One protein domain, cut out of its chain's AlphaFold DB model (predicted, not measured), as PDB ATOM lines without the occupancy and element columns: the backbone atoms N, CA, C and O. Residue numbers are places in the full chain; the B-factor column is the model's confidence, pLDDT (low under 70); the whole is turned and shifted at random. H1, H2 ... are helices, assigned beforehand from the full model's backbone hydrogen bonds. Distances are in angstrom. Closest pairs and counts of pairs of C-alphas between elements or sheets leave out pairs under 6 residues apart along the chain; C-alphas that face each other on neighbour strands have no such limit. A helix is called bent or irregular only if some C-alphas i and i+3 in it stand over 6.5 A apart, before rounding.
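What this domain is: This is residues 2 to 64 of the 726 residues of the protein "Cobaltochelatase subunit CobN" of Methanofollis liminatans (UniProt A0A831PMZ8). The longest helix, H2, has H1 folded back along one side and the short H3 along another, and H4 slants from H3 back toward H1 with H2 near it, making a small compact body of four helices. The printed part has 63 residues, with four named helices in the order H1, H2, H3, H4 and no named strand; its class is all helix. The whole is compact, with a radius of gyration of the C-alphas of 10.7 A, and rounded, spanning 31 by 25 by 20 A.

Where its parts are: Find C-alpha 2 at (158.303, 159.592, 45.358); from there H1, residues 2 to 11, runs 14.5 A. H2, residues 15 to 31, begins at C-alpha 15, (156.550, 165.813, 63.166), and runs 24.2 A. H3, residues 42 to 47, runs 8.9 A. H4, residues 49 to 64, runs 22.8 A to C-alpha 64 at (149.548, 161.680, 37.769), with a kink of 28 degrees near residue 57; it is only just irregular, C-alphas 54 and 57 being 6.8 A apart.

How they stand to each other: Look first at the closest C-alphas of H1 and H2, Tyr 9 and Lys 18, 5.5 A apart: this helical hairpin has a shallow tilt of 21 degrees, opposite ways. H2 and H3 touch as a second helical hairpin, at a shallow tilt of 20 degrees, opposite ways, closest at the C-alphas of Leu 26 and Ala 42, 5.5 A. H3 and H4 only just touch, with 3 pairs of C-alphas within 8 A, and only at the corner; the closest are those of Leu 45 and Phe 52, 5.1 A. With residues 56 to 63 alone, H4 only just touches H1, with 3 such pairs, closest at the C-alphas of Glu 3 and Glu 60, 7.5 A, at a steep tilt of 47 degrees, opposite ways. H2 and H4 are near each other, while H1 and H3 are apart. The helix packing is mostly aligned, but only just: 2 of 3 tilts are shallow. In H1 and H2 every O i to N i+4 pair is within hydrogen-bond range; in H3 1 of 2 is, and in H4 10 of 12.

The domain as a whole: The C-alphas farthest apart, of Asp 14 and Pro 37, are 30.9 A apart. The links H1 to H2 and H3 to H4 are tight, and H2 to H3, 10 residues, is short. The printed part has no cut, and no printed residue is under 70 in pLDDT.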
ATOM      1  N   LEU A   2     158.660 158.189  45.073       95.00
ATOM      2  CA  LEU A   2     158.303 159.592  45.358       95.00
ATOM      3  C   LEU A   2     156.832 159.756  45.778       95.00
ATOM      4  O   LEU A   2     156.540 160.388  46.787       95.00
ATOM      5  N   GLU A   3     155.909 159.113  45.066       94.69
ATOM      6  CA  GLU A   3     154.493 159.104  45.445       94.69
ATOM      7  C   GLU A   3     154.253 158.490  46.833       94.69
ATOM      8  O   GLU A   3     153.490 159.038  47.628       94.69
ATOM      9  N   ASP A   4     154.944 157.398  47.171       95.50
ATOM     10  CA  ASP A   4     154.848 156.788  48.501       95.50
ATOM     11  C   ASP A   4     155.368 157.742  49.580       95.50
ATOM     12  O   ASP A   4     154.793 157.826  50.665       95.50
ATOM     13  N   ALA A   5     156.442 158.487  49.299       96.75
ATOM     14  CA  ALA A   5     156.964 159.501  50.209       96.75
ATOM     15  C   ALA A   5     155.939 160.621  50.449       96.75
ATOM     16  O   ALA A   5     155.733 161.006  51.600       96.75
ATOM     17  N   ILE A   6     155.232 161.076  49.408       96.88
ATOM     18  CA  ILE A   6     154.143 162.063  49.523       96.88
ATOM     19  C   ILE A   6     152.968 161.493  50.334       96.88
ATOM     20  O   ILE A   6     152.488 162.129  51.276       96.88
ATOM     21  N   ALA A   7     152.529 160.268  50.035       96.31
ATOM     22  CA  ALA A   7     151.446 159.612  50.765       96.31
ATOM     23  C   ALA A   7     151.789 159.422  52.256       96.31
ATOM     24  O   ALA A   7     150.960 159.669  53.142       96.31
ATOM     25  N   ASN A   8     153.032 159.039  52.553       97.06
ATOM     26  CA  ASN A   8     153.528 158.924  53.918       97.06
ATOM     27  C   ASN A   8     153.634 160.296  54.604       97.06
ATOM     28  O   ASN A   8     153.210 160.428  55.752       97.06
ATOM     29  N   TYR A   9     154.106 161.333  53.902       97.00
ATOM     30  CA  TYR A   9     154.146 162.711  54.400       97.00
ATOM     31  C   TYR A   9     152.757 163.219  54.816       97.00
ATOM     32  O   TYR A   9     152.609 163.818  55.883       97.00
ATOM     33  N   ARG A  10     151.720 162.937  54.013       95.56
ATOM     34  CA  ARG A  10     150.333 163.348  54.297       95.56
ATOM     35  C   ARG A  10     149.707 162.626  55.490       95.56
ATOM     36  O   ARG A  10     148.801 163.165  56.123       95.56
ATOM     37  N   THR A  11     150.128 161.393  55.770       95.88
ATOM     38  CA  THR A  11     149.467 160.519  56.755       95.88
ATOM     39  C   THR A  11     150.203 160.420  58.089       95.88
ATOM     40  O   THR A  11     149.582 160.088  59.105       95.88
ATOM     41  N   VAL A  12     151.505 160.707  58.119       96.19
ATOM     42  CA  VAL A  12     152.306 160.631  59.341       96.19
ATOM     43  C   VAL A  12     151.945 161.753  60.323       96.19
ATOM     44  O   VAL A  12     151.749 162.904  59.949       96.19
ATOM     45  N   VAL A  13     151.850 161.405  61.610       94.88
ATOM     46  CA  VAL A  13     151.507 162.343  62.701       94.88
ATOM     47  C   VAL A  13     152.747 162.798  63.482       94.88
ATOM     48  O   VAL A  13     152.718 163.824  64.154       94.88
ATOM     49  N   ASP A  14     153.832 162.022  63.443       96.56
ATOM     50  CA  ASP A  14     155.086 162.383  64.106       96.56
ATOM     51  C   ASP A  14     155.822 163.450  63.286       96.56
ATOM     52  O   ASP A  14     156.267 163.181  62.174       96.56
ATOM     53  N   GLU A  15     155.954 164.654  63.845       93.75
ATOM     54  CA  GLU A  15     156.550 165.813  63.166       93.75
ATOM     55  C   GLU A  15     158.015 165.602  62.760       93.75
ATOM     56  O   GLU A  15     158.442 166.100  61.721       93.75
ATOM     57  N   ALA A  16     158.796 164.846  63.542       95.44
ATOM     58  CA  ALA A  16     160.182 164.566  63.174       95.44
ATOM     59  C   ALA A  16     160.237 163.627  61.964       95.44
ATOM     60  O   ALA A  16     161.020 163.849  61.048       95.44
ATOM     61  N   VAL A  17     159.362 162.620  61.922       96.38
ATOM     62  CA  VAL A  17     159.248 161.732  60.756       96.38
ATOM     63  C   VAL A  17     158.674 162.480  59.545       96.38
ATOM     64  O   VAL A  17     159.135 162.271  58.424       96.38
ATOM     65  N   LYS A  18     157.716 163.393  59.753       95.69
ATOM     66  CA  LYS A  18     157.157 164.246  58.692       95.69
ATOM     67  C   LYS A  18     158.242 165.099  58.024       95.69
ATOM     68  O   LYS A  18     158.280 165.181  56.797       95.69
ATOM     69  N   ALA A  19     159.158 165.668  58.809       95.50
ATOM     70  CA  ALA A  19     160.300 166.425  58.294       95.50
ATOM     71  C   ALA A  19     161.265 165.565  57.454       95.50
ATOM     72  O   ALA A  19     161.760 166.029  56.428       95.50
ATOM     73  N   GLU A  20     161.490 164.302  57.830       97.00
ATOM     74  CA  GLU A  20     162.308 163.376  57.031       97.00
ATOM     75  C   GLU A  20     161.648 163.043  55.686       97.00
ATOM     76  O   GLU A  20     162.325 163.054  54.660       97.00
ATOM     77  N   TYR A  21     160.328 162.816  55.644       97.62
ATOM     78  CA  TYR A  21     159.626 162.624  54.367       97.62
ATOM     79  C   TYR A  21     159.666 163.880  53.491       97.62
ATOM     80  O   TYR A  21     159.903 163.760  52.292       97.62
ATOM     81  N   LYS A  22     159.519 165.082  54.073       97.19
ATOM     82  CA  LYS A  22     159.731 166.346  53.344       97.19
ATOM     83  C   LYS A  22     161.122 166.377  52.711       97.19
ATOM     84  O   LYS A  22     161.248 166.661  51.526       97.19
ATOM     85  N   SER A  23     162.159 166.043  53.483       96.75
ATOM     86  CA  SER A  23     163.532 165.993  52.974       96.75
ATOM     87  C   SER A  23     163.693 164.975  51.846       96.75
ATOM     88  O   SER A  23     164.371 165.273  50.870       96.75
ATOM     89  N   GLN A  24     163.077 163.795  51.951       97.25
ATOM     90  CA  GLN A  24     163.117 162.778  50.893       97.25
ATOM     91  C   GLN A  24     162.441 163.262  49.607       97.25
ATOM     92  O   GLN A  24     162.985 163.056  48.528       97.25
ATOM     93  N   ILE A  25     161.291 163.933  49.719       97.94
ATOM     94  CA  ILE A  25     160.573 164.509  48.573       97.94
ATOM     95  C   ILE A  25     161.435 165.573  47.886       97.94
ATOM     96  O   ILE A  25     161.600 165.529  46.672       97.94
ATOM     97  N   LEU A  26     162.031 166.491  48.653       97.25
ATOM     98  CA  LEU A  26     162.880 167.555  48.110       97.25
ATOM     99  C   LEU A  26     164.144 167.011  47.436       97.25
ATOM    100  O   LEU A  26     164.496 167.470  46.355       97.25
ATOM    101  N   VAL A  27     164.791 166.004  48.029       96.25
ATOM    102  CA  VAL A  27     165.934 165.320  47.402       96.25
ATOM    103  C   VAL A  27     165.511 164.650  46.096       96.25
ATOM    104  O   VAL A  27     166.176 164.825  45.086       96.25
ATOM    105  N   ALA A  28     164.370 163.956  46.079       95.00
ATOM    106  CA  ALA A  28     163.873 163.314  44.867       95.00
ATOM    107  C   ALA A  28     163.549 164.317  43.748       95.00
ATOM    108  O   ALA A  28     163.781 164.006  42.586       95.00
ATOM    109  N   ILE A  29     163.042 165.512  44.072       94.81
ATOM    110  CA  ILE A  29     162.800 166.579  43.085       94.81
ATOM    111  C   ILE A  29     164.111 166.998  42.409       94.81
ATOM    112  O   ILE A  29     164.154 167.099  41.184       94.81
ATOM    113  N   VAL A  30     165.183 167.182  43.185       93.81
ATOM    114  CA  VAL A  30     166.513 167.530  42.658       93.81
ATOM    115  C   VAL A  30     167.097 166.370  41.841       93.81
ATOM    116  O   VAL A  30     167.482 166.555  40.687       93.81
ATOM    117  N   ASP A  31     167.085 165.151  42.387       91.75
ATOM    118  CA  ASP A  31     167.654 163.946  41.756       91.75
ATOM    119  C   ASP A  31     166.915 163.516  40.473       91.75
ATOM    120  O   ASP A  31     167.433 162.742  39.659       91.75
ATOM    121  N   LEU A  32     165.671 163.964  40.303       91.38
ATOM    122  CA  LEU A  32     164.857 163.760  39.106       91.38
ATOM    123  C   LEU A  32     164.804 165.016  38.222       91.38
ATOM    124  O   LEU A  32     164.013 165.054  37.287       91.38
ATOM    125  N   SER A  33     165.616 166.044  38.500       92.31
ATOM    126  CA  SER A  33     165.644 167.294  37.722       92.31
ATOM    127  C   SER A  33     164.247 167.898  37.498       92.31
ATOM    128  O   SER A  33     163.910 168.332  36.398       92.31
ATOM    129  N   LEU A  34     163.412 167.891  38.542       93.56
ATOM    130  CA  LEU A  34     162.029 168.380  38.501       93.56
ATOM    131  C   LEU A  34     161.880 169.829  38.989       93.56
ATOM    132  O   LEU A  34     160.773 170.351  38.950       93.56
ATOM    133  N   GLU A  35     162.961 170.484  39.418       92.50
ATOM    134  CA  GLU A  35     162.936 171.882  39.876       92.50
ATOM    135  C   GLU A  35     162.463 172.841  38.777       92.50
ATOM    136  O   GLU A  35     161.474 173.543  38.959       92.50
ATOM    137  N   GLU A  36     163.105 172.832  37.608       89.94
ATOM    138  CA  GLU A  36     162.726 173.721  36.503       89.94
ATOM    139  C   GLU A  36     161.352 173.372  35.889       89.94
ATOM    140  O   GLU A  36     160.523 174.276  35.776       89.94
ATOM    141  N   PRO A  37     161.032 172.098  35.569       91.44
ATOM    142  CA  PRO A  37     159.717 171.718  35.043       91.44
ATOM    143  C   PRO A  37     158.532 172.076  35.946       91.44
ATOM    144  O   PRO A  37     157.431 172.265  35.440       91.44
ATOM    145  N   LEU A  38     158.744 172.118  37.265       93.56
ATOM    146  CA  LEU A  38     157.711 172.425  38.257       93.56
ATOM    147  C   LEU A  38     157.846 173.831  38.850       93.56
ATOM    148  O   LEU A  38     157.142 174.148  39.807       93.56
ATOM    149  N   GLU A  39     158.768 174.642  38.323       91.25
ATOM    150  CA  GLU A  39     159.047 176.007  38.788       91.25
ATOM    151  C   GLU A  39     159.286 176.079  40.306       91.25
ATOM    152  O   GLU A  39     158.881 177.009  41.007       91.25
ATOM    153  N   ALA A  40     159.958 175.052  40.824       92.31
ATOM    154  CA  ALA A  40     160.187 174.828  42.235       92.31
ATOM    155  C   ALA A  40     161.668 174.993  42.576       92.31
ATOM    156  O   ALA A  40     162.530 174.399  41.941       92.31
ATOM    157  N   ASP A  41     161.961 175.740  43.639       93.44
ATOM    158  CA  ASP A  41     163.291 175.766  44.253       93.44
ATOM    159  C   ASP A  41     163.265 174.912  45.520       93.44
ATOM    160  O   ASP A  41     162.697 175.314  46.546       93.44
ATOM    161  N   ALA A  42     163.874 173.724  45.473       93.12
ATOM    162  CA  ALA A  42     163.842 172.787  46.591       93.12
ATOM    163  C   ALA A  42     164.478 173.392  47.854       93.12
ATOM    164  O   ALA A  42     164.046 173.104  48.976       93.12
ATOM    165  N   SER A  43     165.460 174.286  47.682       93.69
ATOM    166  CA  SER A  43     166.119 175.005  48.777       93.69
ATOM    167  C   SER A  43     165.175 175.973  49.496       93.69
ATOM    168  O   SER A  43     165.130 175.992  50.730       93.69
ATOM    169  N   SER A  44     164.390 176.754  48.750       93.81
ATOM    170  CA  SER A  44     163.346 177.635  49.281       93.81
ATOM    171  C   SER A  44     162.247 176.830  49.977       93.81
ATOM    172  O   SER A  44     161.929 177.090  51.143       93.81
ATOM    173  N   LEU A  45     161.740 175.779  49.324       95.12
ATOM    174  CA  LEU A  45     160.686 174.917  49.871       95.12
ATOM    175  C   LEU A  45     161.120 174.194  51.156       95.12
ATOM    176  O   LEU A  45     160.306 173.975  52.057       95.12
ATOM    177  N   ALA A  46     162.407 173.856  51.299       94.00
ATOM    178  CA  ALA A  46     162.944 173.278  52.531       94.00
ATOM    179  C   ALA A  46     162.703 174.187  53.749       94.00
ATOM    180  O   ALA A  46     162.341 173.691  54.820       94.00
ATOM    181  N   GLY A  47     162.864 175.503  53.576       93.38
ATOM    182  CA  GLY A  47     162.757 176.510  54.635       93.38
ATOM    183  C   GLY A  47     161.345 177.038  54.908       93.38
ATOM    184  O   GLY A  47     161.146 177.675  55.945       93.38
ATOM    185  N   ASP A  48     160.382 176.777  54.022       94.94
ATOM    186  CA  ASP A  48     159.007 177.277  54.121       94.94
ATOM    187  C   ASP A  48     157.988 176.132  54.002       94.94
ATOM    188  O   ASP A  48     157.700 175.617  52.922       94.94
ATOM    189  N   ASP A  49     157.435 175.712  55.142       93.12
ATOM    190  CA  ASP A  49     156.435 174.639  55.190       93.12
ATOM    191  C   ASP A  49     155.127 175.015  54.487       93.12
ATOM    192  O   ASP A  49     154.476 174.144  53.919       93.12
ATOM    193  N   ALA A  50     154.734 176.292  54.502       95.19
ATOM    194  CA  ALA A  50     153.501 176.718  53.849       95.19
ATOM    195  C   ALA A  50     153.656 176.693  52.325       95.19
ATOM    196  O   ALA A  50     152.742 176.246  51.635       95.19
ATOM    197  N   ALA A  51     154.814 177.124  51.815       95.38
ATOM    198  CA  ALA A  51     155.137 177.021  50.395       95.38
ATOM    199  C   ALA A  51     155.233 175.555  49.943       95.38
ATOM    200  O   ALA A  51     154.662 175.196  48.919       95.38
ATOM    201  N   PHE A  52     155.873 174.686  50.734       96.62
ATOM    202  CA  PHE A  52     155.942 173.252  50.432       96.62
ATOM    203  C   PHE A  52     154.559 172.590  50.380       96.62
ATOM    204  O   PHE A  52     154.255 171.872  49.433       96.62
ATOM    205  N   GLU A  53     153.697 172.856  51.364       95.62
ATOM    206  CA  GLU A  53     152.329 172.316  51.381       95.62
ATOM    207  C   GLU A  53     151.478 172.865  50.218       95.62
ATOM    208  O   GLU A  53     150.608 172.158  49.712       95.62
ATOM    209  N   ALA A  54     151.733 174.101  49.767       95.94
ATOM    210  CA  ALA A  54     151.076 174.680  48.593       95.94
ATOM    211  C   ALA A  54     151.565 174.074  47.267       95.94
ATOM    212  O   ALA A  54     150.783 174.006  46.328       95.94
ATOM    213  N   PHE A  55     152.815 173.612  47.218       96.31
ATOM    214  CA  PHE A  55     153.446 173.000  46.047       96.31
ATOM    215  C   PHE A  55     153.063 171.523  45.835       96.31
ATOM    216  O   PHE A  55     152.996 171.048  44.703       96.31
ATOM    217  N   LEU A  56     152.791 170.768  46.907       96.06
ATOM    218  CA  LEU A  56     152.492 169.328  46.814       96.06
ATOM    219  C   LEU A  56     151.380 168.948  45.814       96.06
ATOM    220  O   LEU A  56     151.564 167.945  45.122       96.06
ATOM    221  N   PRO A  57     150.251 169.678  45.705       96.38
ATOM    222  CA  PRO A  57     149.229 169.384  44.701       96.38
ATOM    223  C   PRO A  57     149.746 169.448  43.259       96.38
ATOM    224  O   PRO A  57     149.343 168.618  42.445       96.38
ATOM    225  N   ASP A  58     150.651 170.378  42.950       94.25
ATOM    226  CA  ASP A  58     151.223 170.522  41.607       94.25
ATOM    227  C   ASP A  58     152.165 169.352  41.298       94.25
ATOM    228  O   ASP A  58     152.083 168.749  40.227       94.25
ATOM    229  N   LEU A  59     152.980 168.939  42.279       96.00
ATOM    230  CA  LEU A  59     153.813 167.740  42.168       96.00
ATOM    231  C   LEU A  59     152.971 166.467  41.977       96.00
ATOM    232  O   LEU A  59     153.287 165.641  41.125       96.00
ATOM    233  N   GLU A  60     151.897 166.291  42.748       95.88
ATOM    234  CA  GLU A  60     150.988 165.148  42.596       95.88
ATOM    235  C   GLU A  60     150.303 165.143  41.228       95.88
ATOM    236  O   GLU A  60     150.245 164.095  40.584       95.88
ATOM    237  N   SER A  61     149.844 166.307  40.762       93.69
ATOM    238  CA  SER A  61     149.259 166.480  39.429       93.69
ATOM    239  C   SER A  61     150.264 166.134  38.325       93.69
ATOM    240  O   SER A  61     149.922 165.444  37.364       93.69
ATOM    241  N   TYR A  62     151.528 166.539  38.472       94.44
ATOM    242  CA  TYR A  62     152.588 166.175  37.534       94.44
ATOM    243  C   TYR A  62     152.849 164.663  37.516       94.44
ATOM    244  O   TYR A  62     152.918 164.062  36.443       94.44
ATOM    245  N   LEU A  63     152.950 164.022  38.686       94.94
ATOM    246  CA  LEU A  63     153.143 162.571  38.786       94.94
ATOM    247  C   LEU A  63     151.961 161.788  38.202       94.94
ATOM    248  O   LEU A  63     152.173 160.769  37.542       94.94
ATOM    249  N   ASP A  64     150.731 162.260  38.404       91.88
ATOM    250  CA  ASP A  64     149.548 161.680  37.769       91.88
ATOM    251  C   ASP A  64     149.598 161.841  36.242       91.88
ATOM    252  O   ASP A  64     149.389 160.876  35.501       91.88
TER     253      ASP A  64